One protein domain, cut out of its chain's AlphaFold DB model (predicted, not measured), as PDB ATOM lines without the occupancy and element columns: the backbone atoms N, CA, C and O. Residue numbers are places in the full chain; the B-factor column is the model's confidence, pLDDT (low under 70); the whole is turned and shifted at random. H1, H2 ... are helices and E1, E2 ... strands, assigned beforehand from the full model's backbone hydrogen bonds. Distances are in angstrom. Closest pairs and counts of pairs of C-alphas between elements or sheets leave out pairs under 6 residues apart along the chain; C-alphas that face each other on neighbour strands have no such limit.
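Overview. This is residues 85 to 249 of the 256 residues of the protein "DUF5037 domain-containing protein" of Tyzzerella nexilis (UniProt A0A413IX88). A twisted sheet of four strands forms the core, with H1, H4 and H7 covering one face and H5 packing over E1 and E2 on the other. H6 folds back beside H5 as a helical hairpin, and H2, H3 and the long link 113 to 124 lie beyond one end of the strands. The printed part has 165 residues, with seven named helices and four named strands in the order H1 E1 H2 H3 E2 H4 E3 H5 H6 E4 H7; the sheet runs E1 E2 E3 E4, mixed, and the class is mixed, helices and strands. The whole is compact, with a radius of gyration of the C-alphas of 16.0 A and spans of 46 by 34 by 24 A.

Along the chain. The sheet holds E1, residues 107 to 112; E2, residues 147 to 156, 27.7 A long; E3, residues 183 to 191, 26.2 A; and E4, residues 224 to 229. H1, residues 85 to 103, begins at C-alpha 85 (-8.013, 29.631, 80.058), is 26.6 A long and has a kink of 43 degrees near residue 96. H4 is residues 165 to 180, 21.5 A, and H5 residues 193 to 203, 15.1 A. H2 is residues 125 to 128, H3 131 to 140 and H6 213 to 219. H7, residues 240 to 247, ends at C-alpha 247 (1.444, 48.659, 59.321).

Arrangement. E1 and E2 are antiparallel, with N 110 and O 152 at 2.8 A. E2 and E3 are parallel, with N 153 and O 187 at 2.8 A; E2, H4 and E3 form a strand-helix-strand unit, two parallel neighbour strands with a helix between, its crossover right-handed. E3 and E4 are antiparallel, with N 227 and O 186 at 2.8 A. The helices and the sheet make three layers, with helices on both faces of the sheet E1 E2 E3 E4: H1, H3, H4 and H7 on one face and H5 on the other. H1 is over E1 and E2 at a height over the sheet of 7.2 A. H1 and H4 touch, the C-alphas of Ala 99 and Met 171 closest at 5.6 A, at a shallow tilt of 29 degrees, opposite ways. H4 touches H7 with residues 165 to 169 alone, closest at C-alphas 169 and 240, 6.5 A. H5 and H6, a hairpin, touch at C-alphas 195 and 218, 5.7 A. H3 is on the sheet, with C-alphas 138 and 148 closest at 6.3 A; H2 is not on it. Every O i to N i+4 pair is within hydrogen-bond range in H3, H6 and H7, against 12 of 15 in H1, 11 of 12 in H4 and 6 of 7 in H5; H2 is too short for one.

Size, cuts and confidence. The two C-alphas farthest apart, those of Gly 122 and Gly 162, are 47.4 A apart. The printed part has no cut, and the link from E1 to H2, 12 residues, is long. The mean pLDDT of the printed part is 95.0, and no printed residue is under 70.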
ATOM      1  N   GLU A  85      -8.376  28.941  81.294       95.44
ATOM      2  CA  GLU A  85      -8.013  29.631  80.058       95.44
ATOM      3  C   GLU A  85      -7.973  31.142  80.267       95.44
ATOM      4  O   GLU A  85      -7.002  31.782  79.861       95.44
ATOM      5  N   ARG A  86      -8.972  31.717  80.952       97.00
ATOM      6  CA  ARG A  86      -8.989  33.153  81.271       97.00
ATOM      7  C   ARG A  86      -7.784  33.567  82.112       97.00
ATOM      8  O   ARG A  86      -7.147  34.569  81.796       97.00
ATOM      9  N   LEU A  87      -7.439  32.809  83.153       97.31
ATOM     10  CA  LEU A  87      -6.289  33.112  84.015       97.31
ATOM     11  C   LEU A  87      -4.960  33.067  83.249       97.31
ATOM     12  O   LEU A  87      -4.068  33.887  83.491       97.31
ATOM     13  N   LEU A  88      -4.815  32.124  82.317       98.00
ATOM     14  CA  LEU A  88      -3.646  32.044  81.445       98.00
ATOM     15  C   LEU A  88      -3.639  33.183  80.413       98.00
ATOM     16  O   LEU A  88      -2.597  33.804  80.202       98.00
ATOM     17  N   ALA A  89      -4.791  33.514  79.823       98.31
ATOM     18  CA  ALA A  89      -4.935  34.616  78.873       98.31
ATOM     19  C   ALA A  89      -4.585  35.957  79.529       98.31
ATOM     20  O   ALA A  89      -3.810  36.720  78.963       98.31
ATOM     21  N   LYS A  90      -5.016  36.185  80.777       98.50
ATOM     22  CA  LYS A  90      -4.647  37.359  81.583       98.50
ATOM     23  C   LYS A  90      -3.133  37.511  81.746       98.50
ATOM     24  O   LYS A  90      -2.590  38.612  81.672       98.50
ATOM     25  N   GLN A  91      -2.425  36.403  81.970       98.56
ATOM     26  CA  GLN A  91      -0.961  36.413  82.055       98.56
ATOM     27  C   GLN A  91      -0.316  36.705  80.698       98.56
ATOM     28  O   GLN A  91       0.669  37.441  80.647       98.56
ATOM     29  N   MET A  92      -0.868  36.162  79.610       98.12
ATOM     30  CA  MET A  92      -0.418  36.432  78.243       98.12
ATOM     31  C   MET A  92      -0.585  37.915  77.880       98.12
ATOM     32  O   MET A  92       0.364  38.545  77.415       98.12
ATOM     33  N   GLU A  93      -1.757  38.481  78.172       98.75
ATOM     34  CA  GLU A  93      -2.092  39.898  78.000       98.75
ATOM     35  C   GLU A  93      -1.104  40.783  78.765       98.75
ATOM     36  O   GLU A  93      -0.474  41.654  78.172       98.75
ATOM     37  N   SER A  94      -0.874  40.495  80.051       98.56
ATOM     38  CA  SER A  94       0.039  41.272  80.899       98.56
ATOM     39  C   SER A  94       1.494  41.261  80.406       98.56
ATOM     40  O   SER A  94       2.200  42.264  80.538       98.56
ATOM     41  N   LYS A  95       1.968  40.153  79.817       98.31
ATOM     42  CA  LYS A  95       3.311  40.079  79.210       98.31
ATOM     43  C   LYS A  95       3.423  41.014  78.004       98.31
ATOM     44  O   LYS A  95       4.399  41.752  77.900       98.31
ATOM     45  N   VAL A  96       2.421  41.007  77.121       98.38
ATOM     46  CA  VAL A  96       2.388  41.851  75.911       98.38
ATOM     47  C   VAL A  96       2.142  43.321  76.242       98.38
ATOM     48  O   VAL A  96       2.738  44.198  75.615       98.38
ATOM     49  N   GLU A  97       1.346  43.609  77.269       98.50
ATOM     50  CA  GLU A  97       1.034  44.973  77.696       98.50
ATOM     51  C   GLU A  97       2.285  45.783  78.058       98.50
ATOM     52  O   GLU A  97       2.347  46.981  77.782       98.50
ATOM     53  N   LYS A  98       3.335  45.140  78.585       96.62
ATOM     54  CA  LYS A  98       4.626  45.797  78.866       96.62
ATOM     55  C   LYS A  98       5.242  46.470  77.638       96.62
ATOM     56  O   LYS A  98       5.926  47.477  77.789       96.62
ATOM     57  N   ALA A  99       5.032  45.901  76.452       97.88
ATOM     58  CA  ALA A  99       5.465  46.485  75.188       97.88
ATOM     59  C   ALA A  99       4.397  47.430  74.623       97.88
ATOM     60  O   ALA A  99       4.707  48.559  74.258       97.88
ATOM     61  N   VAL A 100       3.134  46.997  74.586       98.50
ATOM     62  CA  VAL A 100       2.032  47.762  73.975       98.50
ATOM     63  C   VAL A 100       1.802  49.113  74.661       98.50
ATOM     64  O   VAL A 100       1.643  50.116  73.971       98.50
ATOM     65  N   SER A 101       1.883  49.169  75.991       98.12
ATOM     66  CA  SER A 101       1.741  50.413  76.766       98.12
ATOM     67  C   SER A 101       2.829  51.457  76.495       98.12
ATOM     68  O   SER A 101       2.655  52.630  76.819       98.12
ATOM     69  N   LEU A 102       3.954  51.055  75.892       98.12
ATOM     70  CA  LEU A 102       4.995  51.974  75.431       98.12
ATOM     71  C   LEU A 102       4.736  52.477  74.009       98.12
ATOM     72  O   LEU A 102       5.317  53.487  73.623       98.12
ATOM     73  N   VAL A 103       3.888  51.788  73.242       98.06
ATOM     74  CA  VAL A 103       3.622  52.033  71.817       98.06
ATOM     75  C   VAL A 103       2.401  52.933  71.613       98.06
ATOM     76  O   VAL A 103       2.439  53.820  70.760       98.06
ATOM     77  N   ALA A 104       1.335  52.741  72.392       98.38
ATOM     78  CA  ALA A 104       0.103  53.524  72.297       98.38
ATOM     79  C   ALA A 104      -0.522  53.772  73.678       98.38
ATOM     80  O   ALA A 104      -0.362  52.962  74.588       98.38
ATOM     81  N   GLU A 105      -1.260  54.875  73.826       98.38
ATOM     82  CA  GLU A 105      -1.990  55.174  75.068       98.38
ATOM     83  C   GLU A 105      -3.319  54.412  75.163       98.38
ATOM     84  O   GLU A 105      -3.691  53.965  76.245       98.38
ATOM     85  N   ASN A 106      -4.029  54.249  74.040       98.62
ATOM     86  CA  ASN A 106      -5.292  53.518  73.978       98.62
ATOM     87  C   ASN A 106      -5.115  52.224  73.186       98.62
ATOM     88  O   ASN A 106      -4.731  52.233  72.012       98.62
ATOM     89  N   TYR A 107      -5.437  51.108  73.829       98.75
ATOM     90  CA  TYR A 107      -5.340  49.784  73.242       98.75
ATOM     91  C   TYR A 107      -6.284  48.801  73.937       98.75
ATOM     92  O   TYR A 107      -6.699  49.012  75.076       98.75
ATOM     93  N   TYR A 108      -6.578  47.698  73.257       98.81
ATOM     94  CA  TYR A 108      -7.205  46.516  73.836       98.81
ATOM     95  C   TYR A 108      -6.354  45.295  73.483       98.81
ATOM     96  O   TYR A 108      -6.013  45.093  72.317       98.81
ATOM     97  N   ILE A 109      -5.999  44.483  74.478       98.81
ATOM     98  CA  ILE A 109      -5.218  43.254  74.289       98.81
ATOM     99  C   ILE A 109      -6.120  42.080  74.643       98.81
ATOM    100  O   ILE A 109      -6.583  41.969  75.774       98.81
ATOM    101  N   GLN A 110      -6.366  41.206  73.676       98.50
ATOM    102  CA  GLN A 110      -7.194  40.024  73.834       98.50
ATOM    103  C   GLN A 110      -6.310  38.778  73.751       98.50
ATOM    104  O   GLN A 110      -5.826  38.403  72.679       98.50
ATOM    105  N   GLY A 111      -6.082  38.135  74.895       98.12
ATOM    106  CA  GLY A 111      -5.458  36.823  74.947       98.12
ATOM    107  C   GLY A 111      -6.487  35.749  74.616       98.12
ATOM    108  O   GLY A 111      -7.555  35.685  75.221       98.12
ATOM    109  N   GLN A 112      -6.157  34.873  73.678       96.88
ATOM    110  CA  GLN A 112      -6.990  33.739  73.314       96.88
ATOM    111  C   GLN A 112      -6.212  32.449  73.534       96.88
ATOM    112  O   GLN A 112      -5.324  32.076  72.764       96.88
ATOM    113  N   ILE A 113      -6.584  31.748  74.596       94.38
ATOM    114  CA  ILE A 113      -6.090  30.413  74.908       94.38
ATOM    115  C   ILE A 113      -7.263  29.464  74.755       94.38
ATOM    116  O   ILE A 113      -8.350  29.721  75.262       94.38
ATOM    117  N   ARG A 114      -7.049  28.394  73.993       86.12
ATOM    118  CA  ARG A 114      -8.070  27.385  73.725       86.12
ATOM    119  C   ARG A 114      -7.533  26.005  74.033       86.12
ATOM    120  O   ARG A 114      -6.356  25.726  73.802       86.12
ATOM    121  N   GLY A 115      -8.435  25.138  74.476       73.81
ATOM    122  CA  GLY A 115      -8.195  23.709  74.567       73.81
ATOM    123  C   GLY A 115      -7.141  23.359  75.601       73.81
ATOM    124  O   GLY A 115      -6.132  22.747  75.237       73.81
ATOM    125  N   ILE A 116      -7.368  23.714  76.872       78.06
ATOM    126  CA  ILE A 116      -6.826  22.876  77.945       78.06
ATOM    127  C   ILE A 116      -7.331  21.461  77.653       78.06
ATOM    128  O   ILE A 116      -8.532  21.213  77.554       78.06
ATOM    129  N   MET A 117      -6.396  20.562  77.355       77.81
ATOM    130  CA  MET A 117      -6.735  19.252  76.810       77.81
ATOM    131  C   MET A 117      -7.530  18.447  77.840       77.81
ATOM    132  O   MET A 117      -7.290  18.574  79.039       77.81
ATOM    133  N   GLU A 118      -8.433  17.572  77.385       76.06
ATOM    134  CA  GLU A 118      -9.188  16.668  78.272       76.06
ATOM    135  C   GLU A 118      -8.238  15.866  79.184       76.06
ATOM    136  O   GLU A 118      -8.471  15.699  80.378       76.06
ATOM    137  N   GLU A 119      -7.078  15.485  78.646       81.31
ATOM    138  CA  GLU A 119      -5.990  14.806  79.356       81.31
ATOM    139  C   GLU A 119      -5.410  15.612  80.535       81.31
ATOM    140  O   GLU A 119      -4.793  15.044  81.435       81.31
ATOM    141  N   TRP A 120      -5.599  16.934  80.552       85.00
ATOM    142  CA  TRP A 120      -5.128  17.843  81.601       85.00
ATOM    143  C   TRP A 120      -6.210  18.177  82.629       85.00
ATOM    144  O   TRP A 120      -5.909  18.843  83.616       85.00
ATOM    145  N   GLN A 121      -7.440  17.670  82.474       70.19
ATOM    146  CA  GLN A 121      -8.540  17.906  83.422       70.19
ATOM    147  C   GLN A 121      -8.269  17.354  84.834       70.19
ATOM    148  O   GLN A 121      -8.943  17.733  85.788       70.19
ATOM    149  N   GLY A 122      -7.275  16.471  84.993       82.38
ATOM    150  CA  GLY A 122      -6.803  16.005  86.302       82.38
ATOM    151  C   GLY A 122      -5.880  16.984  87.042       82.38
ATOM    152  O   GLY A 122      -5.578  16.750  88.213       82.38
ATOM    153  N   ILE A 123      -5.409  18.047  86.383       89.31
ATOM    154  CA  ILE A 123      -4.535  19.068  86.972       89.31
ATOM    155  C   ILE A 123      -5.412  20.104  87.676       89.31
ATOM    156  O   ILE A 123      -6.414  20.558  87.126       89.31
ATOM    157  N   SER A 124      -5.049  20.487  88.902       91.00
ATOM    158  CA  SER A 124      -5.826  21.488  89.636       91.00
ATOM    159  C   SER A 124      -5.756  22.851  88.946       91.00
ATOM    160  O   SER A 124      -4.771  23.166  88.269       91.00
ATOM    161  N   ILE A 125      -6.768  23.701  89.154       89.19
ATOM    162  CA  ILE A 125      -6.762  25.033  88.545       89.19
ATOM    163  C   ILE A 125      -5.557  25.861  89.008       89.19
ATOM    164  O   ILE A 125      -4.948  26.559  88.204       89.19
ATOM    165  N   GLU A 126      -5.142  25.735  90.268       91.12
ATOM    166  CA  GLU A 126      -3.981  26.428  90.838       91.12
ATOM    167  C   GLU A 126      -2.653  25.988  90.208       91.12
ATOM    168  O   GLU A 126      -1.657  26.713  90.273       91.12
ATOM    169  N   GLU A 127      -2.606  24.787  89.634       94.56
ATOM    170  CA  GLU A 127      -1.429  24.256  88.957       94.56
ATOM    171  C   GLU A 127      -1.437  24.559  87.462       94.56
ATOM    172  O   GLU A 127      -0.421  25.045  86.961       94.56
ATOM    173  N   ILE A 128      -2.549  24.318  86.759       93.19
ATOM    174  CA  ILE A 128      -2.636  24.545  85.307       93.19
ATOM    175  C   ILE A 128      -2.628  26.034  84.958       93.19
ATOM    176  O   ILE A 128      -2.064  26.415  83.938       93.19
ATOM    177  N   SER A 129      -3.174  26.894  85.826       93.44
ATOM    178  CA  SER A 129      -3.195  28.346  85.602       93.44
ATOM    179  C   SER A 129      -1.837  29.020  85.807       93.44
ATOM    180  O   SER A 129      -1.703  30.212  85.544       93.44
ATOM    181  N   LYS A 130      -0.795  28.301  86.241       96.62
ATOM    182  CA  LYS A 130       0.572  28.840  86.273       96.62
ATOM    183  C   LYS A 130       1.160  28.797  84.867       96.62
ATOM    184  O   LYS A 130       1.368  27.710  84.330       96.62
ATOM    185  N   TRP A 131       1.509  29.962  84.312       97.00
ATOM    186  CA  TRP A 131       2.039  30.075  82.948       97.00
ATOM    187  C   TRP A 131       3.173  29.089  82.637       97.00
ATOM    188  O   TRP A 131       3.134  28.415  81.617       97.00
ATOM    189  N   GLU A 132       4.156  28.966  83.531       95.88
ATOM    190  CA  GLU A 132       5.311  28.072  83.346       95.88
ATOM    191  C   GLU A 132       4.896  26.597  83.220       95.88
ATOM    192  O   GLU A 132       5.435  25.863  82.392       95.88
ATOM    193  N   ASN A 133       3.902  26.166  84.005       95.94
ATOM    194  CA  ASN A 133       3.384  24.802  83.940       95.94
ATOM    195  C   ASN A 133       2.658  24.570  82.613       95.94
ATOM    196  O   ASN A 133       2.936  23.593  81.918       95.94
ATOM    197  N   TYR A 134       1.771  25.494  82.240       96.12
ATOM    198  CA  TYR A 134       1.043  25.445  80.977       96.12
ATOM    199  C   TYR A 134       1.985  25.429  79.765       96.12
ATOM    200  O   TYR A 134       1.870  24.568  78.891       96.12
ATOM    201  N   ALA A 135       2.969  26.330  79.736       95.25
ATOM    202  CA  ALA A 135       3.938  26.413  78.653       95.25
ATOM    203  C   ALA A 135       4.791  25.141  78.549       95.25
ATOM    204  O   ALA A 135       5.023  24.639  77.447       95.25
ATOM    205  N   ALA A 136       5.208  24.565  79.680       94.94
ATOM    206  CA  ALA A 136       5.936  23.301  79.697       94.94
ATOM    207  C   ALA A 136       5.109  22.134  79.130       94.94
ATOM    208  O   ALA A 136       5.651  21.346  78.351       94.94
ATOM    209  N   LEU A 137       3.820  22.038  79.481       94.38
ATOM    210  CA  LEU A 137       2.905  21.017  78.953       94.38
ATOM    211  C   LEU A 137       2.725  21.159  77.438       94.38
ATOM    212  O   LEU A 137       2.918  20.199  76.688       94.38
ATOM    213  N   ARG A 138       2.450  22.379  76.965       94.50
ATOM    214  CA  ARG A 138       2.316  22.689  75.534       94.50
ATOM    215  C   ARG A 138       3.571  22.340  74.743       94.50
ATOM    216  O   ARG A 138       3.486  21.669  73.721       94.50
ATOM    217  N   ASN A 139       4.749  22.710  75.237       93.81
ATOM    218  CA  ASN A 139       6.012  22.437  74.548       93.81
ATOM    219  C   ASN A 139       6.327  20.935  74.399       93.81
ATOM    220  O   ASN A 139       7.024  20.551  73.454       93.81
ATOM    221  N   GLN A 140       5.825  20.102  75.316       92.81
ATOM    222  CA  GLN A 140       5.969  18.640  75.292       92.81
ATOM    223  C   GLN A 140       4.893  17.936  74.458       92.81
ATOM    224  O   GLN A 140       5.034  16.749  74.175       92.81
ATOM    225  N   SER A 141       3.839  18.650  74.065       91.94
ATOM    226  CA  SER A 141       2.724  18.085  73.311       91.94
ATOM    227  C   SER A 141       3.100  17.811  71.850       91.94
ATOM    228  O   SER A 141       4.099  18.325  71.330       91.94
ATOM    229  N   GLU A 142       2.278  17.008  71.170       90.50
ATOM    230  CA  GLU A 142       2.378  16.797  69.722       90.50
ATOM    231  C   GLU A 142       2.302  18.134  68.961       90.50
ATOM    232  O   GLU A 142       1.696  19.084  69.467       90.50
ATOM    233  N   PRO A 143       2.901  18.243  67.756       86.88
ATOM    234  CA  PRO A 143       3.003  19.500  67.007       86.88
ATOM    235  C   PRO A 143       1.704  20.310  66.913       86.88
ATOM    236  O   PRO A 143       1.739  21.524  67.117       86.88
ATOM    237  N   ASP A 144       0.570  19.640  66.701       85.88
ATOM    238  CA  ASP A 144      -0.750  20.266  66.549       85.88
ATOM    239  C   ASP A 144      -1.254  20.952  67.833       85.88
ATOM    240  O   ASP A 144      -2.114  21.828  67.781       85.88
ATOM    241  N   TYR A 145      -0.683  20.606  68.990       87.56
ATOM    242  CA  TYR A 145      -1.066  21.127  70.302       87.56
ATOM    243  C   TYR A 145       0.015  21.999  70.948       87.56
ATOM    244  O   TYR A 145      -0.136  22.368  72.112       87.56
ATOM    245  N   LYS A 146       1.093  22.346  70.228       92.44
ATOM    246  CA  LYS A 146       2.213  23.139  70.775       92.44
ATOM    247  C   LYS A 146       1.933  24.628  70.933       92.44
ATOM    248  O   LYS A 146       2.633  25.296  71.693       92.44
ATOM    249  N   THR A 147       0.956  25.161  70.207       95.56
ATOM    250  CA  THR A 147       0.610  26.582  70.278       95.56
ATOM    251  C   THR A 147       0.070  26.927  71.666       95.56
ATOM    252  O   THR A 147      -0.942  26.384  72.100       95.56
ATOM    253  N   LEU A 148       0.739  27.853  72.353       96.25
ATOM    254  CA  LEU A 148       0.333  28.394  73.649       96.25
ATOM    255  C   LEU A 148      -0.987  29.160  73.550       96.25
ATOM    256  O   LEU A 148      -1.817  29.079  74.448       96.25
ATOM    257  N   GLY A 149      -1.172  29.910  72.471       96.31
ATOM    258  CA  GLY A 149      -2.355  30.721  72.233       96.31
ATOM    259  C   GLY A 149      -2.104  31.770  71.160       96.31
ATOM    260  O   GLY A 149      -1.038  31.802  70.530       96.31
ATOM    261  N   THR A 150      -3.090  32.639  71.004       97.56
ATOM    262  CA  THR A 150      -3.073  33.775  70.085       97.56
ATOM    263  C   THR A 150      -3.272  35.055  70.881       97.56
ATOM    264  O   THR A 150      -4.109  35.093  71.779       97.56
ATOM    265  N   ILE A 151      -2.520  36.104  70.557       98.31
ATOM    266  CA  ILE A 151      -2.761  37.445  71.090       98.31
ATOM    267  C   ILE A 151      -3.257  38.326  69.958       98.31
ATOM    268  O   ILE A 151      -2.585  38.443  68.933       98.31
ATOM    269  N   TRP A 152      -4.389  38.978  70.191       98.56
ATOM    270  CA  TRP A 152      -4.943  40.005  69.324       98.56
ATOM    271  C   TRP A 152      -4.810  41.359  70.019       98.56
ATOM    272  O   TRP A 152      -5.393  41.586  71.077       98.56
ATOM    273  N   VAL A 153      -4.014  42.256  69.451       98.81
ATOM    274  CA  VAL A 153      -3.829  43.624  69.935       98.81
ATOM    275  C   VAL A 153      -4.560  44.571  68.999       98.81
ATOM    276  O   VAL A 153      -4.350  44.542  67.790       98.81
ATOM    277  N   TYR A 154      -5.376  45.448  69.563       98.75
ATOM    278  CA  TYR A 154      -6.070  46.507  68.843       98.75
ATOM    279  C   TYR A 154      -5.568  47.841  69.380       98.75
ATOM    280  O   TYR A 154      -5.747  48.126  70.562       98.75
ATOM    281  N   LEU A 155      -4.909  48.639  68.544       98.62
ATOM    282  CA  LEU A 155      -4.356  49.943  68.915       98.62
ATOM    283  C   LEU A 155      -5.214  51.063  68.326       98.62
ATOM    284  O   LEU A 155      -5.602  50.991  67.160       98.62
ATOM    285  N   ASP A 156      -5.448  52.132  69.090       98.50
ATOM    286  CA  ASP A 156      -5.890  53.406  68.516       98.50
ATOM    287  C   ASP A 156      -4.670  54.114  67.914       98.50
ATOM    288  O   ASP A 156      -3.857  54.716  68.629       98.50
ATOM    289  N   ALA A 157      -4.561  54.083  66.585       97.25
ATOM    290  CA  ALA A 157      -3.442  54.664  65.848       97.25
ATOM    291  C   ALA A 157      -3.306  56.188  66.048       97.25
ATOM    292  O   ALA A 157      -2.263  56.766  65.740       97.25
ATOM    293  N   THR A 158      -4.331  56.865  66.582       97.44
ATOM    294  CA  THR A 158      -4.259  58.297  66.914       97.44
ATOM    295  C   THR A 158      -3.569  58.579  68.250       97.44
ATOM    296  O   THR A 158      -3.305  59.741  68.556       97.44
ATOM    297  N   THR A 159      -3.251  57.535  69.022       98.19
ATOM    298  CA  THR A 159      -2.644  57.624  70.361       98.19
ATOM    299  C   THR A 159      -1.252  57.002  70.450       98.19
ATOM    300  O   THR A 159      -0.765  56.708  71.540       98.19
ATOM    301  N   MET A 160      -0.601  56.802  69.304       97.75
ATOM    302  CA  MET A 160       0.773  56.303  69.249       97.75
ATOM    303  C   MET A 160       1.724  57.280  69.953       97.75
ATOM    304  O   MET A 160       1.660  58.492  69.741       97.75
ATOM    305  N   THR A 161       2.649  56.754  70.750       96.38
ATOM    306  CA  THR A 161       3.568  57.541  71.596       96.38
ATOM    307  C   THR A 161       4.768  58.120  70.832       96.38
ATOM    308  O   THR A 161       5.531  58.919  71.378       96.38
ATOM    309  N   GLY A 162       4.940  57.738  69.561       92.56
ATOM    310  CA  GLY A 162       6.061  58.148  68.710       92.56
ATOM    311  C   GLY A 162       7.227  57.154  68.654       92.56
ATOM    312  O   GLY A 162       8.281  57.509  68.130       92.56
ATOM    313  N   THR A 163       7.053  55.932  69.169       95.38
ATOM    314  CA  THR A 163       7.988  54.811  68.981       95.38
ATOM    315  C   THR A 163       8.248  54.547  67.495       95.38
ATOM    316  O   THR A 163       7.317  54.556  66.685       95.38
ATOM    317  N   THR A 164       9.509  54.311  67.124       97.75
ATOM    318  CA  THR A 164       9.859  53.923  65.746       97.75
ATOM    319  C   THR A 164       9.403  52.495  65.437       97.75
ATOM    320  O   THR A 164       9.301  51.665  66.339       97.75
ATOM    321  N   ASP A 165       9.174  52.172  64.161       98.00
ATOM    322  CA  ASP A 165       8.768  50.815  63.764       98.00
ATOM    323  C   ASP A 165       9.805  49.755  64.189       98.00
ATOM    324  O   ASP A 165       9.444  48.648  64.582       98.00
ATOM    325  N   GLU A 166      11.098  50.097  64.150       98.44
ATOM    326  CA  GLU A 166      12.204  49.267  64.634       98.44
ATOM    327  C   GLU A 166      12.091  48.944  66.127       98.44
ATOM    328  O   GLU A 166      12.306  47.801  66.537       98.44
ATOM    329  N   GLU A 167      11.811  49.958  66.945       98.38
ATOM    330  CA  GLU A 167      11.691  49.812  68.394       98.38
ATOM    331  C   GLU A 167      10.436  49.022  68.757       98.38
ATOM    332  O   GLU A 167      10.516  48.108  69.573       98.38
ATOM    333  N   GLU A 168       9.304  49.326  68.120       98.50
ATOM    334  CA  GLU A 168       8.031  48.631  68.318       98.50
ATOM    335  C   GLU A 168       8.153  47.134  68.007       98.50
ATOM    336  O   GLU A 168       7.915  46.299  68.884       98.50
ATOM    337  N   TYR A 169       8.619  46.789  66.802       98.62
ATOM    338  CA  TYR A 169       8.820  45.399  66.390       98.62
ATOM    339  C   TYR A 169       9.757  44.655  67.350       98.62
ATOM    340  O   TYR A 169       9.472  43.536  67.780       98.62
ATOM    341  N   LYS A 170      10.872  45.291  67.732       98.25
ATOM    342  CA  LYS A 170      11.846  44.686  68.641       98.25
ATOM    343  C   LYS A 170      11.260  44.448  70.031       98.25
ATOM    344  O   LYS A 170      11.544  43.415  70.627       98.25
ATOM    345  N   MET A 171      10.449  45.369  70.554       98.12
ATOM    346  CA  MET A 171       9.780  45.173  71.843       98.12
ATOM    347  C   MET A 171       8.840  43.965  71.805       98.12
ATOM    348  O   MET A 171       8.861  43.157  72.734       98.12
ATOM    349  N   TYR A 172       8.072  43.795  70.724       98.25
ATOM    350  CA  TYR A 172       7.228  42.612  70.549       98.25
ATOM    351  C   TYR A 172       8.060  41.327  70.458       98.25
ATOM    352  O   TYR A 172       7.792  40.376  71.191       98.25
ATOM    353  N   GLU A 173       9.114  41.305  69.641       97.81
ATOM    354  CA  GLU A 173       9.977  40.126  69.500       97.81
ATOM    355  C   GLU A 173      10.624  39.738  70.838       97.81
ATOM    356  O   GLU A 173      10.654  38.563  71.202       97.81
ATOM    357  N   GLU A 174      11.076  40.723  71.620       97.19
ATOM    358  CA  GLU A 174      11.666  40.483  72.934       97.19
ATOM    359  C   GLU A 174      10.670  39.888  73.936       97.19
ATOM    360  O   GLU A 174      11.055  38.987  74.685       97.19
ATOM    361  N   VAL A 175       9.407  40.333  73.949       97.19
ATOM    362  CA  VAL A 175       8.370  39.742  74.815       97.19
ATOM    363  C   VAL A 175       8.134  38.281  74.443       97.19
ATOM    364  O   VAL A 175       8.143  37.412  75.318       97.19
ATOM    365  N   PHE A 176       7.967  37.977  73.156       96.94
ATOM    366  CA  PHE A 176       7.706  36.604  72.719       96.94
ATOM    367  C   PHE A 176       8.906  35.690  72.975       96.94
ATOM    368  O   PHE A 176       8.752  34.593  73.514       96.94
ATOM    369  N   GLN A 177      10.115  36.179  72.702       95.00
ATOM    370  CA  GLN A 177      11.343  35.424  72.910       95.00
ATOM    371  C   GLN A 177      11.626  35.154  74.396       95.00
ATOM    372  O   GLN A 177      12.060  34.057  74.748       95.00
ATOM    373  N   LYS A 178      11.448  36.156  75.266       94.75
ATOM    374  CA  LYS A 178      11.905  36.093  76.664       94.75
ATOM    375  C   LYS A 178      10.811  35.698  77.648       94.75
ATOM    376  O   LYS A 178      11.137  35.137  78.690       94.75
ATOM    377  N   GLU A 179       9.550  36.014  77.357       95.06
ATOM    378  CA  GLU A 179       8.461  35.885  78.332       95.06
ATOM    379  C   GLU A 179       7.397  34.842  77.977       95.06
ATOM    380  O   GLU A 179       6.752  34.335  78.901       95.06
ATOM    381  N   MET A 180       7.187  34.521  76.692       95.00
ATOM    382  CA  MET A 180       6.154  33.549  76.292       95.00
ATOM    383  C   MET A 180       6.603  32.106  76.514       95.00
ATOM    384  O   MET A 180       5.839  31.308  77.050       95.00
ATOM    385  N   GLY A 181       7.851  31.778  76.164       92.12
ATOM    386  CA  GLY A 181       8.437  30.466  76.456       92.12
ATOM    387  C   GLY A 181       7.908  29.314  75.593       92.12
ATOM    388  O   GLY A 181       8.054  28.157  75.976       92.12
ATOM    389  N   GLY A 182       7.305  29.594  74.435       94.50
ATOM    390  CA  GLY A 182       6.767  28.579  73.527       94.50
ATOM    391  C   GLY A 182       6.211  29.181  72.238       94.50
ATOM    392  O   GLY A 182       6.417  30.361  71.963       94.50
ATOM    393  N   GLN A 183       5.526  28.360  71.440       97.00
ATOM    394  CA  GLN A 183       4.941  28.808  70.174       97.00
ATOM    395  C   GLN A 183       3.701  29.669  70.419       97.00
ATOM    396  O   GLN A 183       2.784  29.213  71.095       97.00
ATOM    397  N   ALA A 184       3.625  30.866  69.844       97.56
ATOM    398  CA  ALA A 184       2.456  31.737  69.978       97.56
ATOM    399  C   ALA A 184       2.241  32.595  68.727       97.56
ATOM    400  O   ALA A 184       3.207  32.996  68.072       97.56
ATOM    401  N   LEU A 185       0.972  32.867  68.417       98.00
ATOM    402  CA  LEU A 185       0.574  33.769  67.338       98.00
ATOM    403  C   LEU A 185       0.383  35.187  67.873       98.00
ATOM    404  O   LEU A 185      -0.077  35.379  69.001       98.00
ATOM    405  N   PHE A 186       0.704  36.170  67.039       98.38
ATOM    406  CA  PHE A 186       0.596  37.583  67.365       98.38
ATOM    407  C   PHE A 186      -0.072  38.341  66.228       98.38
ATOM    408  O   PHE A 186       0.389  38.277  65.090       98.38
ATOM    409  N   TYR A 187      -1.127  39.078  66.554       98.31
ATOM    410  CA  TYR A 187      -1.804  39.986  65.644       98.31
ATOM    411  C   TYR A 187      -1.868  41.369  66.278       98.31
ATOM    412  O   TYR A 187      -2.284  41.496  67.428       98.31
ATOM    413  N   VAL A 188      -1.490  42.404  65.531       98.56
ATOM    414  CA  VAL A 188      -1.637  43.805  65.945       98.56
ATOM    415  C   VAL A 188      -2.350  44.600  64.859       98.56
ATOM    416  O   VAL A 188      -1.881  44.673  63.727       98.56
ATOM    417  N   TYR A 189      -3.495  45.178  65.212       98.38
ATOM    418  CA  TYR A 189      -4.324  46.032  64.368       98.38
ATOM    419  C   TYR A 189      -4.098  47.502  64.718       98.38
ATOM    420  O   TYR A 189      -4.158  47.885  65.888       98.38
ATOM    421  N   TYR A 190      -3.912  48.333  63.695       98.12
ATOM    422  CA  TYR A 190      -3.774  49.784  63.816       98.12
ATOM    423  C   TYR A 190      -5.077  50.440  63.373       98.12
ATOM    424  O   TYR A 190      -5.268  50.755  62.198       98.12
ATOM    425  N   LEU A 191      -5.995  50.612  64.320       98.19
ATOM    426  CA  LEU A 191      -7.341  51.095  64.045       98.19
ATOM    427  C   LEU A 191      -7.378  52.622  64.037       98.19
ATOM    428  O   LEU A 191      -6.742  53.283  64.864       98.19
ATOM    429  N   ASP A 192      -8.192  53.202  63.155       96.94
ATOM    430  CA  ASP A 192      -8.594  54.593  63.350       96.94
ATOM    431  C   ASP A 192      -9.409  54.753  64.647       96.94
ATOM    432  O   ASP A 192     -10.034  53.815  65.149       96.94
ATOM    433  N   LYS A 193      -9.437  55.972  65.194       97.25
ATOM    434  CA  LYS A 193     -10.094  56.266  66.474       97.25
ATOM    435  C   LYS A 193     -11.558  55.823  66.536       97.25
ATOM    436  O   LYS A 193     -12.033  55.406  67.591       97.25
ATOM    437  N   LYS A 194     -12.309  55.964  65.439       97.56
ATOM    438  CA  LYS A 194     -13.734  55.615  65.419       97.56
ATOM    439  C   LYS A 194     -13.888  54.098  65.479       97.56
ATOM    440  O   LYS A 194     -14.697  53.617  66.270       97.56
ATOM    441  N   ASN A 195     -13.114  53.377  64.674       97.94
ATOM    442  CA  ASN A 195     -13.141  51.922  64.632       97.94
ATOM    443  C   ASN A 195     -12.630  51.323  65.944       97.94
ATOM    444  O   ASN A 195     -13.285  50.435  66.479       97.94
ATOM    445  N   PHE A 196     -11.577  51.884  66.549       98.56
ATOM    446  CA  PHE A 196     -11.115  51.477  67.880       98.56
ATOM    447  C   PHE A 196     -12.223  51.585  68.936       98.56
ATOM    448  O   PHE A 196     -12.530  50.614  69.618       98.56
ATOM    449  N   GLN A 197     -12.902  52.733  69.030       98.31
ATOM    450  CA  GLN A 197     -13.979  52.942  70.009       98.31
ATOM    451  C   GLN A 197     -15.198  52.031  69.799       98.31
ATOM    452  O   GLN A 197     -15.990  51.829  70.723       98.31
ATOM    453  N   GLN A 198     -15.419  51.557  68.573       98.06
ATOM    454  CA  GLN A 198     -16.477  50.593  68.272       98.06
ATOM    455  C   GLN A 198     -16.027  49.167  68.596       98.06
ATOM    456  O   GLN A 198     -16.787  48.436  69.229       98.06
ATOM    457  N   ALA A 199     -14.792  48.812  68.230       98.12
ATOM    458  CA  ALA A 199     -14.163  47.535  68.539       98.12
ATOM    459  C   ALA A 199     -14.084  47.301  70.053       98.12
ATOM    460  O   ALA A 199     -14.572  46.281  70.526       98.12
ATOM    461  N   GLU A 200     -13.578  48.270  70.825       98.38
ATOM    462  CA  GLU A 200     -13.432  48.179  72.287       98.38
ATOM    463  C   GLU A 200     -14.753  47.792  72.970       98.38
ATOM    464  O   GLU A 200     -14.795  46.864  73.769       98.38
ATOM    465  N   LYS A 201     -15.867  48.424  72.584       97.88
ATOM    466  CA  LYS A 201     -17.193  48.127  73.155       97.88
ATOM    467  C   LYS A 201     -17.672  46.706  72.883       97.88
ATOM    468  O   LYS A 201     -18.462  46.181  73.661       97.88
ATOM    469  N   ILE A 202     -17.276  46.125  71.752       97.94
ATOM    470  CA  ILE A 202     -17.619  44.743  71.410       97.94
ATOM    471  C   ILE A 202     -16.708  43.791  72.184       97.94
ATOM    472  O   ILE A 202     -17.205  42.854  72.802       97.94
ATOM    473  N   LEU A 203     -15.403  44.064  72.204       98.12
ATOM    474  CA  LEU A 203     -14.406  43.246  72.895       98.12
ATOM    475  C   LEU A 203     -14.668  43.169  74.409       98.12
ATOM    476  O   LEU A 203     -14.498  42.110  75.002       98.12
ATOM    477  N   GLU A 204     -15.166  44.244  75.028       98.31
ATOM    478  CA  GLU A 204     -15.533  44.257  76.453       98.31
ATOM    479  C   GLU A 204     -16.723  43.343  76.801       98.31
ATOM    480  O   GLU A 204     -16.920  43.030  77.974       98.31
ATOM    481  N   VAL A 205     -17.524  42.909  75.817       97.12
ATOM    482  CA  VAL A 205     -18.751  42.125  76.067       97.12
ATOM    483  C   VAL A 205     -18.863  40.817  75.285       97.12
ATOM    484  O   VAL A 205     -19.878  40.126  75.400       97.12
ATOM    485  N   ARG A 206     -17.845  40.458  74.497       95.94
ATOM    486  CA  ARG A 206     -17.807  39.241  73.674       95.94
ATOM    487  C   ARG A 206     -16.562  38.425  73.958       95.94
ATOM    488  O   ARG A 206     -15.465  38.968  74.012       95.94
ATOM    489  N   ALA A 207     -16.739  37.117  74.121       92.69
ATOM    490  CA  ALA A 207     -15.615  36.210  74.308       92.69
ATOM    491  C   ALA A 207     -14.742  36.133  73.035       92.69
ATOM    492  O   ALA A 207     -15.271  36.295  71.931       92.69
ATOM    493  N   PRO A 208     -13.435  35.833  73.166       91.62
ATOM    494  CA  PRO A 208     -12.521  35.745  72.028       91.62
ATOM    495  C   PRO A 208     -12.960  34.751  70.939       91.62
ATOM    496  O   PRO A 208     -12.923  33.524  71.126       91.62
ATOM    497  N   GLY A 209     -13.278  35.275  69.755       88.00
ATOM    498  CA  GLY A 209     -13.776  34.532  68.595       88.00
ATOM    499  C   GLY A 209     -15.304  34.479  68.449       88.00
ATOM    500  O   GLY A 209     -15.773  33.776  67.555       88.00
ATOM    501  N   ASP A 210     -16.065  35.178  69.302       92.06
ATOM    502  CA  ASP A 210     -17.523  35.390  69.182       92.06
ATOM    503  C   ASP A 210     -17.881  36.889  69.042       92.06
ATOM    504  O   ASP A 210     -18.950  37.356  69.441       92.06
ATOM    505  N   GLU A 211     -16.978  37.698  68.484       92.56
ATOM    506  CA  GLU A 211     -17.199  39.139  68.307       92.56
ATOM    507  C   GLU A 211     -18.299  39.441  67.267       92.56
ATOM    508  O   GLU A 211     -18.993  40.460  67.353       92.56
ATOM    509  N   GLY A 212     -18.510  38.517  66.325       90.19
ATOM    510  CA  GLY A 212     -19.568  38.552  65.316       90.19
ATOM    511  C   GLY A 212     -19.244  39.399  64.080       90.19
ATOM    512  O   GLY A 212     -18.299  40.181  64.051       90.19
ATOM    513  N   SER A 213     -20.075  39.282  63.041       91.62
ATOM    514  CA  SER A 213     -19.807  39.896  61.728       91.62
ATOM    515  C   SER A 213     -19.704  41.423  61.759       91.62
ATOM    516  O   SER A 213     -18.950  42.012  60.997       91.62
ATOM    517  N   SER A 214     -20.425  42.094  62.664       91.62
ATOM    518  CA  SER A 214     -20.305  43.549  62.821       91.62
ATOM    519  C   SER A 214     -18.928  43.978  63.327       91.62
ATOM    520  O   SER A 214     -18.519  45.104  63.077       91.62
ATOM    521  N   PHE A 215     -18.236  43.113  64.074       95.62
ATOM    522  CA  PHE A 215     -16.858  43.357  64.480       95.62
ATOM    523  C   PHE A 215     -15.899  43.172  63.308       95.62
ATOM    524  O   PHE A 215     -15.030  44.014  63.104       95.62
ATOM    525  N   GLU A 216     -16.108  42.125  62.505       94.12
ATOM    526  CA  GLU A 216     -15.333  41.888  61.284       94.12
ATOM    527  C   GLU A 216     -15.399  43.103  60.351       94.12
ATOM    528  O   GLU A 216     -14.355  43.584  59.933       94.12
ATOM    529  N   GLU A 217     -16.586  43.685  60.136       94.06
ATOM    530  CA  GLU A 217     -16.772  44.919  59.349       94.06
ATOM    531  C   GLU A 217     -15.999  46.134  59.908       94.06
ATOM    532  O   GLU A 217     -15.601  47.017  59.150       94.06
ATOM    533  N   ILE A 218     -15.788  46.214  61.230       94.50
ATOM    534  CA  ILE A 218     -15.054  47.321  61.872       94.50
ATOM    535  C   ILE A 218     -13.551  47.211  61.609       94.50
ATOM    536  O   ILE A 218     -12.883  48.226  61.389       94.50
ATOM    537  N   ILE A 219     -13.013  45.993  61.673       93.56
ATOM    538  CA  ILE A 219     -11.585  45.737  61.456       93.56
ATOM    539  C   ILE A 219     -11.258  45.488  59.977       93.56
ATOM    540  O   ILE A 219     -10.086  45.495  59.596       93.56
ATOM    541  N   GLU A 220     -12.276  45.311  59.131       89.69
ATOM    542  CA  GLU A 220     -12.135  45.128  57.692       89.69
ATOM    543  C   GLU A 220     -11.366  46.306  57.076       89.69
ATOM    544  O   GLU A 220     -11.676  47.480  57.294       89.69
ATOM    545  N   ASN A 221     -10.350  45.993  56.269       88.06
ATOM    546  CA  ASN A 221      -9.459  46.965  55.621       88.06
ATOM    547  C   ASN A 221      -8.606  47.824  56.574       88.06
ATOM    548  O   ASN A 221      -7.960  48.769  56.116       88.06
ATOM    549  N   GLN A 222      -8.580  47.533  57.878       94.44
ATOM    550  CA  GLN A 222      -7.645  48.185  58.791       94.44
ATOM    551  C   GLN A 222      -6.250  47.556  58.650       94.44
ATOM    552  O   GLN A 222      -6.149  46.332  58.523       94.44
ATOM    553  N   PRO A 223      -5.163  48.351  58.678       96.31
ATOM    554  CA  PRO A 223      -3.810  47.812  58.675       96.31
ATOM    555  C   PRO A 223      -3.594  46.893  59.873       96.31
ATOM    556  O   PRO A 223      -3.874  47.271  61.016       96.31
ATOM    557  N   TYR A 224      -3.061  45.704  59.624       96.38
ATOM    558  CA  TYR A 224      -2.708  44.772  60.681       96.38
ATOM    559  C   TYR A 224      -1.459  43.989  60.311       96.38
ATOM    560  O   TYR A 224      -1.192  43.747  59.138       96.38
ATOM    561  N   PHE A 225      -0.711  43.580  61.330       97.44
ATOM    562  CA  PHE A 225       0.403  42.657  61.204       97.44
ATOM    563  C   PHE A 225       0.063  41.370  61.948       97.44
ATOM    564  O   PHE A 225      -0.130  41.400  63.163       97.44
ATOM    565  N   GLY A 226      -0.031  40.257  61.221       97.56
ATOM    566  CA  GLY A 226      -0.125  38.916  61.792       97.56
ATOM    567  C   GLY A 226       1.182  38.154  61.620       97.56
ATOM    568  O   GLY A 226       1.753  38.181  60.535       97.56
ATOM    569  N   THR A 227       1.638  37.469  62.667       97.88
ATOM    570  CA  THR A 227       2.832  36.616  62.625       97.88
ATOM    571  C   THR A 227       2.770  35.483  63.653       97.88
ATOM    572  O   THR A 227       1.841  35.374  64.460       97.88
ATOM    573  N   ILE A 228       3.796  34.634  63.654       97.31
ATOM    574  CA  ILE A 228       3.998  33.561  64.625       97.31
ATOM    575  C   ILE A 228       5.459  33.523  65.075       97.31
ATOM    576  O   ILE A 228       6.379  33.663  64.272       97.31
ATOM    577  N   MET A 229       5.685  33.285  66.369       97.62
ATOM    578  CA  MET A 229       6.977  32.804  66.855       97.62
ATOM    579  C   MET A 229       6.861  31.301  67.088       97.62
ATOM    580  O   MET A 229       6.120  30.861  67.965       97.62
ATOM    581  N   ARG A 230       7.563  30.502  66.281       95.69
ATOM    582  CA  ARG A 230       7.531  29.033  66.376       95.69
ATOM    583  C   ARG A 230       8.325  28.513  67.569       95.69
ATOM    584  O   ARG A 230       9.243  29.169  68.062       95.69
ATOM    585  N   SER A 231       8.023  27.286  67.996       90.88
ATOM    586  CA  SER A 231       8.779  26.607  69.055       90.88
ATOM    587  C   SER A 231      10.285  26.615  68.764       90.88
ATOM    588  O   SER A 231      10.715  26.224  67.680       90.88
ATOM    589  N   ASN A 232      11.091  26.999  69.757       87.62
ATOM    590  CA  ASN A 232      12.554  27.133  69.673       87.62
ATOM    591  C   ASN A 232      13.070  28.197  68.682       87.62
ATOM    592  O   ASN A 232      14.287  28.298  68.498       87.62
ATOM    593  N   SER A 233      12.189  28.993  68.066       93.31
ATOM    594  CA  SER A 233      12.606  30.174  67.311       93.31
ATOM    595  C   SER A 233      13.049  31.287  68.259       93.31
ATOM    596  O   SER A 233      12.632  31.362  69.413       93.31
ATOM    597  N   LYS A 234      13.922  32.156  67.755       93.69
ATOM    598  CA  LYS A 234      14.354  33.378  68.443       93.69
ATOM    599  C   LYS A 234      13.739  34.641  67.852       93.69
ATOM    600  O   LYS A 234      13.901  35.691  68.460       93.69
ATOM    601  N   THR A 235      13.090  34.529  66.701       96.56
ATOM    602  CA  THR A 235      12.502  35.629  65.936       96.56
ATOM    603  C   THR A 235      11.106  35.226  65.481       96.56
ATOM    604  O   THR A 235      10.769  34.033  65.476       96.56
ATOM    605  N   PHE A 236      10.302  36.206  65.088       97.56
ATOM    606  CA  PHE A 236       9.082  35.930  64.338       97.56
ATOM    607  C   PHE A 236       9.403  35.329  62.962       97.56
ATOM    608  O   PHE A 236      10.538  35.423  62.481       97.56
ATOM    609  N   ASP A 237       8.408  34.680  62.359       97.00
ATOM    610  CA  ASP A 237       8.492  34.203  60.976       97.00
ATOM    611  C   ASP A 237       8.567  35.380  59.981       97.00
ATOM    612  O   ASP A 237       9.270  35.288  58.975       97.00
ATOM    613  N   ASP A 238       7.891  36.494  60.280       96.56
ATOM    614  CA  ASP A 238       7.905  37.707  59.458       96.56
ATOM    615  C   ASP A 238       8.958  38.704  59.923       96.56
ATOM    616  O   ASP A 238       9.132  38.933  61.118       96.56
ATOM    617  N   SER A 239       9.628  39.355  58.972       96.75
ATOM    618  CA  SER A 239      10.670  40.332  59.277       96.75
ATOM    619  C   SER A 239      10.118  41.722  59.613       96.75
ATOM    620  O   SER A 239       8.957  42.054  59.357       96.75
ATOM    621  N   LEU A 240      11.004  42.594  60.103       97.44
ATOM    622  CA  LEU A 240      10.731  44.017  60.306       97.44
ATOM    623  C   LEU A 240      10.193  44.707  59.037       97.44
ATOM    624  O   LEU A 240       9.367  45.611  59.119       97.44
ATOM    625  N   GLU A 241      10.668  44.321  57.853       96.75
ATOM    626  CA  GLU A 241      10.201  44.878  56.581       96.75
ATOM    627  C   GLU A 241       8.739  44.516  56.310       96.75
ATOM    628  O   GLU A 241       7.972  45.389  55.902       96.75
ATOM    629  N   VAL A 242       8.348  43.267  56.592       96.44
ATOM    630  CA  VAL A 242       6.954  42.808  56.492       96.44
ATOM    631  C   VAL A 242       6.087  43.545  57.506       96.44
ATOM    632  O   VAL A 242       5.031  44.056  57.143       96.44
ATOM    633  N   PHE A 243       6.559  43.692  58.745       97.44
ATOM    634  CA  PHE A 243       5.884  44.486  59.774       97.44
ATOM    635  C   PHE A 243       5.616  45.927  59.320       97.44
ATOM    636  O   PHE A 243       4.481  46.404  59.367       97.44
ATOM    637  N   LYS A 244       6.642  46.610  58.801       96.69
ATOM    638  CA  LYS A 244       6.522  47.982  58.290       96.69
ATOM    639  C   LYS A 244       5.539  48.090  57.126       96.69
ATOM    640  O   LYS A 244       4.816  49.079  57.042       96.69
ATOM    641  N   ALA A 245       5.556  47.130  56.203       95.50
ATOM    642  CA  ALA A 245       4.629  47.084  55.072       95.50
ATOM    643  C   ALA A 245       3.181  46.896  55.550       95.50
ATOM    644  O   ALA A 245       2.305  47.700  55.223       95.50
ATOM    645  N   ALA A 246       2.963  45.915  56.422       95.31
ATOM    646  CA  ALA A 246       1.666  45.579  56.993       95.31
ATOM    647  C   ALA A 246       1.047  46.747  57.781       95.31
ATOM    648  O   ALA A 246      -0.116  47.098  57.585       95.31
ATOM    649  N   LYS A 247       1.855  47.451  58.586       95.44
ATOM    650  CA  LYS A 247       1.444  48.659  59.321       95.44
ATOM    651  C   LYS A 247       1.005  49.814  58.406       95.44
ATOM    652  O   LYS A 247       0.207  50.651  58.817       95.44
ATOM    653  N   ARG A 248       1.482  49.860  57.154       92.81
ATOM    654  CA  ARG A 248       1.030  50.825  56.129       92.81
ATOM    655  C   ARG A 248      -0.206  50.362  55.347       92.81
ATOM    656  O   ARG A 248      -0.702  51.130  54.526       92.81
ATOM    657  N   GLY A 249      -0.704  49.151  55.598       89.25
ATOM    658  CA  GLY A 249      -1.824  48.555  54.867       89.25
ATOM    659  C   GLY A 249      -1.430  47.958  53.514       89.25
ATOM    660  O   GLY A 249      -2.275  47.842  52.632       89.25
TER     661      GLY A 249